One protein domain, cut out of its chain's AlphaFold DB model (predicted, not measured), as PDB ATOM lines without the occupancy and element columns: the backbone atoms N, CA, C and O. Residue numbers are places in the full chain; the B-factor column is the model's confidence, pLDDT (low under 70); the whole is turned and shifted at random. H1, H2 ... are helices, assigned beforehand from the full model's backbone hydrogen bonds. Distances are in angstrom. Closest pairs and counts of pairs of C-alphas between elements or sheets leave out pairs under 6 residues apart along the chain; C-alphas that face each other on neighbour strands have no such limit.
ATOM      1  N   GLU A   6     -11.408  37.141  -8.777       95.62
ATOM      2  CA  GLU A   6     -11.150  37.766  -7.477       95.62
ATOM      3  C   GLU A   6     -10.844  36.736  -6.385       95.62
ATOM      4  O   GLU A   6      -9.944  36.953  -5.572       95.62
ATOM      5  N   GLU A   7     -11.553  35.602  -6.364       95.44
ATOM      6  CA  GLU A   7     -11.255  34.503  -5.438       95.44
ATOM      7  C   GLU A   7      -9.853  33.936  -5.677       95.44
ATOM      8  O   GLU A   7      -9.125  33.670  -4.718       95.44
ATOM      9  N   LEU A   8      -9.447  33.801  -6.943       95.62
ATOM     10  CA  LEU A   8      -8.099  33.361  -7.294       95.62
ATOM     11  C   LEU A   8      -7.032  34.351  -6.803       95.62
ATOM     12  O   LEU A   8      -6.042  33.925  -6.207       95.62
ATOM     13  N   ILE A   9      -7.233  35.658  -7.002       96.75
ATOM     14  CA  ILE A   9      -6.298  36.690  -6.520       96.75
ATOM     15  C   ILE A   9      -6.189  36.651  -4.995       96.75
ATOM     16  O   ILE A   9      -5.077  36.648  -4.461       96.75
ATOM     17  N   LYS A  10      -7.320  36.572  -4.285       96.06
ATOM     18  CA  LYS A  10      -7.335  36.495  -2.815       96.06
ATOM     19  C   LYS A  10      -6.597  35.256  -2.312       96.06
ATOM     20  O   LYS A  10      -5.801  35.356  -1.377       96.06
ATOM     21  N   LEU A  11      -6.813  34.101  -2.944       95.25
ATOM     22  CA  LEU A  11      -6.101  32.872  -2.596       95.25
ATOM     23  C   LEU A  11      -4.595  33.005  -2.855       95.25
ATOM     24  O   LEU A  11      -3.797  32.620  -2.002       95.25
ATOM     25  N   GLN A  12      -4.203  33.590  -3.990       95.12
ATOM     26  CA  GLN A  12      -2.800  33.829  -4.318       95.12
ATOM     27  C   GLN A  12      -2.126  34.734  -3.279       95.12
ATOM     28  O   GLN A  12      -1.032  34.419  -2.812       95.12
ATOM     29  N   GLN A  13      -2.760  35.849  -2.910       96.12
ATOM     30  CA  GLN A  13      -2.231  36.775  -1.907       96.12
ATOM     31  C   GLN A  13      -2.081  36.088  -0.550       96.12
ATOM     32  O   GLN A  13      -1.010  36.154   0.047       96.12
ATOM     33  N   LYS A  14      -3.105  35.344  -0.113       94.44
ATOM     34  CA  LYS A  14      -3.059  34.571   1.133       94.44
ATOM     35  C   LYS A  14      -1.913  33.557   1.134       94.44
ATOM     36  O   LYS A  14      -1.174  33.475   2.111       94.44
ATOM     37  N   ALA A  15      -1.745  32.813   0.041       92.12
ATOM     38  CA  ALA A  15      -0.662  31.844  -0.095       92.12
ATOM     39  C   ALA A  15       0.716  32.522  -0.057       92.12
ATOM     40  O   ALA A  15       1.595  32.057   0.660       92.12
ATOM     41  N   LYS A  16       0.895  33.646  -0.766       92.75
ATOM     42  CA  LYS A  16       2.145  34.428  -0.752       92.75
ATOM     43  C   LYS A  16       2.481  34.950   0.644       92.75
ATOM     44  O   LYS A  16       3.625  34.814   1.066       92.75
ATOM     45  N   SER A  17       1.504  35.505   1.361       91.81
ATOM     46  CA  SER A  17       1.694  35.978   2.737       91.81
ATOM     47  C   SER A  17       2.112  34.836   3.663       91.81
ATOM     48  O   SER A  17       3.152  34.939   4.309       91.81
ATOM     49  N   ALA A  18       1.401  33.704   3.631       86.50
ATOM     50  CA  ALA A  18       1.761  32.528   4.423       86.50
ATOM     51  C   ALA A  18       3.166  31.998   4.075       86.50
ATOM     52  O   ALA A  18       3.935  31.641   4.964       86.50
ATOM     53  N   LEU A  19       3.546  31.992   2.791       86.06
ATOM     54  CA  LEU A  19       4.893  31.592   2.375       86.06
ATOM     55  C   LEU A  19       5.965  32.555   2.907       86.06
ATOM     56  O   LEU A  19       7.035  32.116   3.311       86.06
ATOM     57  N   SER A  20       5.676  33.861   2.926       86.88
ATOM     58  CA  SER A  20       6.606  34.891   3.412       86.88
ATOM     59  C   SER A  20       6.817  34.856   4.929       86.88
ATOM     60  O   SER A  20       7.885  35.230   5.416       86.88
ATOM     61  N   GLU A  21       5.822  34.376   5.680       85.44
ATOM     62  CA  GLU A  21       5.924  34.150   7.124       85.44
ATOM     63  C   GLU A  21       6.794  32.923   7.450       85.44
ATOM     64  O   GLU A  21       7.487  32.903   8.470       85.44
ATOM     65  N   ASN A  22       6.844  31.937   6.548       80.75
ATOM     66  CA  ASN A  22       7.690  30.749   6.653       80.75
ATOM     67  C   ASN A  22       9.147  31.050   6.270       80.75
ATOM     68  O   ASN A  22       9.645  30.662   5.214       80.75
ATOM     69  N   LYS A  23       9.863  31.743   7.160       83.75
ATOM     70  CA  LYS A  23      11.246  32.198   6.918       83.75
ATOM     71  C   LYS A  23      12.286  31.078   6.837       83.75
ATOM     72  O   LYS A  23      13.398  31.319   6.375       83.75
ATOM     73  N   MET A  24      11.965  29.883   7.326       85.62
ATOM     74  CA  MET A  24      12.898  28.764   7.399       85.62
ATOM     75  C   MET A  24      12.175  27.450   7.134       85.62
ATOM     76  O   MET A  24      11.098  27.207   7.673       85.62
ATOM     77  N   ARG A  25      12.809  26.578   6.347       87.31
ATOM     78  CA  ARG A  25      12.383  25.196   6.133       87.31
ATOM     79  C   ARG A  25      13.564  24.271   6.390       87.31
ATOM     80  O   ARG A  25      14.617  24.439   5.781       87.31
ATOM     81  N   ILE A  26      13.376  23.293   7.269       89.19
ATOM     82  CA  ILE A  26      14.361  22.243   7.544       89.19
ATOM     83  C   ILE A  26      13.897  20.977   6.826       89.19
ATOM     84  O   ILE A  26      12.732  20.597   6.925       89.19
ATOM     85  N   LEU A  27      14.802  20.333   6.092       91.25
ATOM     86  CA  LEU A  27      14.535  19.078   5.396       91.25
ATOM     87  C   LEU A  27      15.403  17.975   5.988       91.25
ATOM     88  O   LEU A  27      16.628  18.084   6.014       91.25
ATOM     89  N   VAL A  28      14.756  16.904   6.437       93.00
ATOM     90  CA  VAL A  28      15.426  15.693   6.913       93.00
ATOM     91  C   VAL A  28      15.177  14.592   5.893       93.00
ATOM     92  O   VAL A  28      14.035  14.220   5.637       93.00
ATOM     93  N   CYS A  29      16.250  14.075   5.297       92.81
ATOM     94  CA  CYS A  29      16.159  12.983   4.334       92.81
ATOM     95  C   CYS A  29      15.543  11.734   4.986       92.81
ATOM     96  O   CYS A  29      16.071  11.212   5.967       92.81
ATOM     97  N   ALA A  30      14.459  11.224   4.405       93.94
ATOM     98  CA  ALA A  30      13.786   9.995   4.833       93.94
ATOM     99  C   ALA A  30      13.951   8.844   3.816       93.94
ATOM    100  O   ALA A  30      13.189   7.881   3.829       93.94
ATOM    101  N   GLY A  31      14.948   8.940   2.926       92.19
ATOM    102  CA  GLY A  31      15.324   7.855   2.020       92.19
ATOM    103  C   GLY A  31      15.928   6.667   2.774       92.19
ATOM    104  O   GLY A  31      16.426   6.818   3.889       92.19
ATOM    105  N   THR A  32      15.923   5.484   2.158       94.38
ATOM    106  CA  THR A  32      16.357   4.224   2.792       94.38
ATOM    107  C   THR A  32      17.754   4.307   3.415       94.38
ATOM    108  O   THR A  32      17.930   3.889   4.558       94.38
ATOM    109  N   GLY A  33      18.723   4.913   2.718       95.94
ATOM    110  CA  GLY A  33      20.068   5.150   3.255       95.94
ATOM    111  C   GLY A  33      20.061   6.063   4.485       95.94
ATOM    112  O   GLY A  33      20.584   5.707   5.532       95.94
ATOM    113  N   CYS A  34      19.384   7.209   4.411       96.62
ATOM    114  CA  CYS A  34      19.296   8.152   5.528       96.62
ATOM    115  C   CYS A  34      18.611   7.541   6.761       96.62
ATOM    116  O   CYS A  34      19.069   7.740   7.888       96.62
ATOM    117  N   VAL A  35      17.547   6.760   6.549       96.00
ATOM    118  CA  VAL A  35      16.834   6.068   7.630       96.00
ATOM    119  C   VAL A  35      17.734   5.029   8.295       96.00
ATOM    120  O   VAL A  35      17.791   4.996   9.525       96.00
ATOM    121  N   ALA A  36      18.495   4.244   7.522       97.44
ATOM    122  CA  ALA A  36      19.467   3.292   8.069       97.44
ATOM    123  C   ALA A  36      20.535   3.981   8.941       97.44
ATOM    124  O   ALA A  36      20.994   3.416   9.934       97.44
ATOM    125  N   ASN A  37      20.873   5.230   8.615       96.94
ATOM    126  CA  ASN A  37      21.799   6.075   9.369       96.94
ATOM    127  C   ASN A  37      21.129   6.930  10.466       96.94
ATOM    128  O   ASN A  37      21.794   7.757  11.089       96.94
ATOM    129  N   GLY A  38      19.839   6.721  10.750       96.62
ATOM    130  CA  GLY A  38      19.155   7.312  11.902       96.62
ATOM    131  C   GLY A  38      18.520   8.682  11.669       96.62
ATOM    132  O   GLY A  38      18.240   9.381  12.643       96.62
ATOM    133  N   SER A  39      18.237   9.074  10.424       97.12
ATOM    134  CA  SER A  39      17.578  10.357  10.133       97.12
ATOM    135  C   SER A  39      16.221  10.534  10.833       97.12
ATOM    136  O   SER A  39      15.863  11.649  11.206       97.12
ATOM    137  N   LEU A  40      15.502   9.442  11.121       96.31
ATOM    138  CA  LEU A  40      14.252   9.487  11.889       96.31
ATOM    139  C   LEU A  40      14.447   9.986  13.329       96.31
ATOM    140  O   LEU A  40      13.583  10.686  13.843       96.31
ATOM    141  N   LYS A  41      15.606   9.730  13.948       97.69
ATOM    142  CA  LYS A  41      15.920  10.270  15.284       97.69
ATOM    143  C   LYS A  41      16.087  11.789  15.250       97.69
ATOM    144  O   LYS A  41      15.718  12.477  16.196       97.69
ATOM    145  N   VAL A  42      16.625  12.323  14.149       96.50
ATOM    146  CA  VAL A  42      16.733  13.774  13.937       96.50
ATOM    147  C   VAL A  42      15.342  14.386  13.783       96.50
ATOM    148  O   VAL A  42      15.053  15.399  14.415       96.50
ATOM    149  N   PHE A  43      14.465  13.750  12.997       96.06
ATOM    150  CA  PHE A  43      13.064  14.160  12.861       96.06
ATOM    151  C   PHE A  43      12.340  14.191  14.219       96.06
ATOM    152  O   PHE A  43      11.732  15.202  14.565       96.06
ATOM    153  N   GLU A  44      12.454  13.125  15.015       96.50
ATOM    154  CA  GLU A  44      11.858  13.050  16.355       96.50
ATOM    155  C   GLU A  44      12.406  14.133  17.291       96.50
ATOM    156  O   GLU A  44      11.636  14.799  17.983       96.50
ATOM    157  N   GLY A  45      13.723  14.366  17.275       96.38
ATOM    158  CA  GLY A  45      14.351  15.427  18.061       96.38
ATOM    159  C   GLY A  45      13.815  16.815  17.706       96.38
ATOM    160  O   GLY A  45      13.467  17.586  18.600       96.38
ATOM    161  N   LEU A  46      13.680  17.119  16.412       95.00
ATOM    162  CA  LEU A  46      13.088  18.378  15.950       95.00
ATOM    163  C   LEU A  46      11.626  18.508  16.383       95.00
ATOM    164  O   LEU A  46      11.238  19.560  16.890       95.00
ATOM    165  N   LYS A  47      10.833  17.441  16.237       94.56
ATOM    166  CA  LYS A  47       9.423  17.424  16.645       94.56
ATOM    167  C   LYS A  47       9.263  17.709  18.139       94.56
ATOM    168  O   LYS A  47       8.459  18.559  18.519       94.56
ATOM    169  N   ASN A  48      10.071  17.054  18.970       96.38
ATOM    170  CA  ASN A  48      10.055  17.252  20.417       96.38
ATOM    171  C   ASN A  48      10.461  18.681  20.792       96.38
ATOM    172  O   ASN A  48       9.779  19.311  21.591       96.38
ATOM    173  N   LEU A  49      11.516  19.224  20.173       95.31
ATOM    174  CA  LEU A  49      11.968  20.596  20.430       95.31
ATOM    175  C   LEU A  49      10.926  21.643  20.027       95.31
ATOM    176  O   LEU A  49      10.756  22.633  20.738       95.31
ATOM    177  N   VAL A  50      10.235  21.445  18.901       93.75
ATOM    178  CA  VAL A  50       9.147  22.329  18.456       93.75
ATOM    179  C   VAL A  50       8.004  22.320  19.469       93.75
ATOM    180  O   VAL A  50       7.531  23.393  19.851       93.75
ATOM    181  N   GLN A  51       7.615  21.137  19.952       93.94
ATOM    182  CA  GLN A  51       6.567  20.989  20.958       93.94
ATOM    183  C   GLN A  51       6.974  21.592  22.310       93.94
ATOM    184  O   GLN A  51       6.211  22.363  22.887       93.94
ATOM    185  N   GLU A  52       8.174  21.283  22.802       96.50
ATOM    186  CA  GLU A  52       8.701  21.773  24.083       96.50
ATOM    187  C   GLU A  52       8.806  23.301  24.107       96.50
ATOM    188  O   GLU A  52       8.452  23.946  25.092       96.50
ATOM    189  N   LYS A  53       9.263  23.896  23.001       94.19
ATOM    190  CA  LYS A  53       9.423  25.349  22.875       94.19
ATOM    191  C   LYS A  53       8.134  26.068  22.469       94.19
ATOM    192  O   LYS A  53       8.155  27.294  22.370       94.19
ATOM    193  N   GLY A  54       7.044  25.342  22.202       91.50
ATOM    194  CA  GLY A  54       5.776  25.916  21.744       91.50
ATOM    195  C   GLY A  54       5.909  26.714  20.444       91.50
ATOM    196  O   GLY A  54       5.256  27.745  20.283       91.50
TER     197      GLY A  54
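AT A GLANCE: This is residues 6 to 54 of the 71 residues of an uncharacterized protein of Desulfotomaculum aquiferis (UniProt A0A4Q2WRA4). This is an open, stretched-out model in which a straight helix, H1, sticks out at one end and a drawn-out link of residues 22 to 31 leads from it to a small V. The V has the later part of that link as one limb and H3 as the other, and the short helix H2 sits at the point where the backbone folds back. The printed part has 49 residues with three named helices, in the order H1, H2, H3, and no named strand; the class is all helix. The whole is extended, with a radius of gyration of the C-alphas of 16.4 A, and its outline is flat, spanning 48 by 28 by 15 A.

HOW THE PARTS SIT: H1, residues 6 to 21, touches no helix. It stands free within the longer stretch of residues 6 to 25, of which 6 to 21 belong to H1. H1 is apart from H2, residues 32 to 36. H1 is also apart from H3, residues 39 to 52. H2 touches no helix, but H2 and H3 are near each other, with 5 pairs of C-alphas within 10 A. H2 and H3 meet only through their link. Residues 32 to 37, of which 32 to 36 belong to H2, stand free. Residues 47 to 54, of which 47 to 52 belong to H3, stand free too. In H1, H2 and H3 every O i to N i+4 pair is within hydrogen-bond range.

IN THESE COORDINATES: H1 runs from Glu 6, with its C-alpha at (-11.150, 37.766, -7.477), to Glu 21, with its C-alpha at (5.924, 34.150, 7.124). Its first and last C-alphas are 22.8 A apart, and with 16 residues it is the longest helix by residues. H2 has five residues, Thr 32 to Ala 36, and begins at C-alpha 32 at (16.357, 4.224, 2.792). H3 has 14 residues, Ser 39 to Glu 52, and measures 20.1 A from first to last C-alpha. It ends at C-alpha 52 at (8.701, 21.773, 24.083).

THE WHOLE: The two C-alphas farthest apart are those of Glu 6 and Asn 37, at 48.7 A. The first and last printed C-alphas, of Glu 6 and Gly 54, are 35.8 A apart. The printed part has no cut. The link from H1 to H2 has 10 residues and is short, the link from H2 to H3 has 2 residues and is tight, and no link is long. The mean pLDDT of the printed part is 93.3, and no printed residue is under 70.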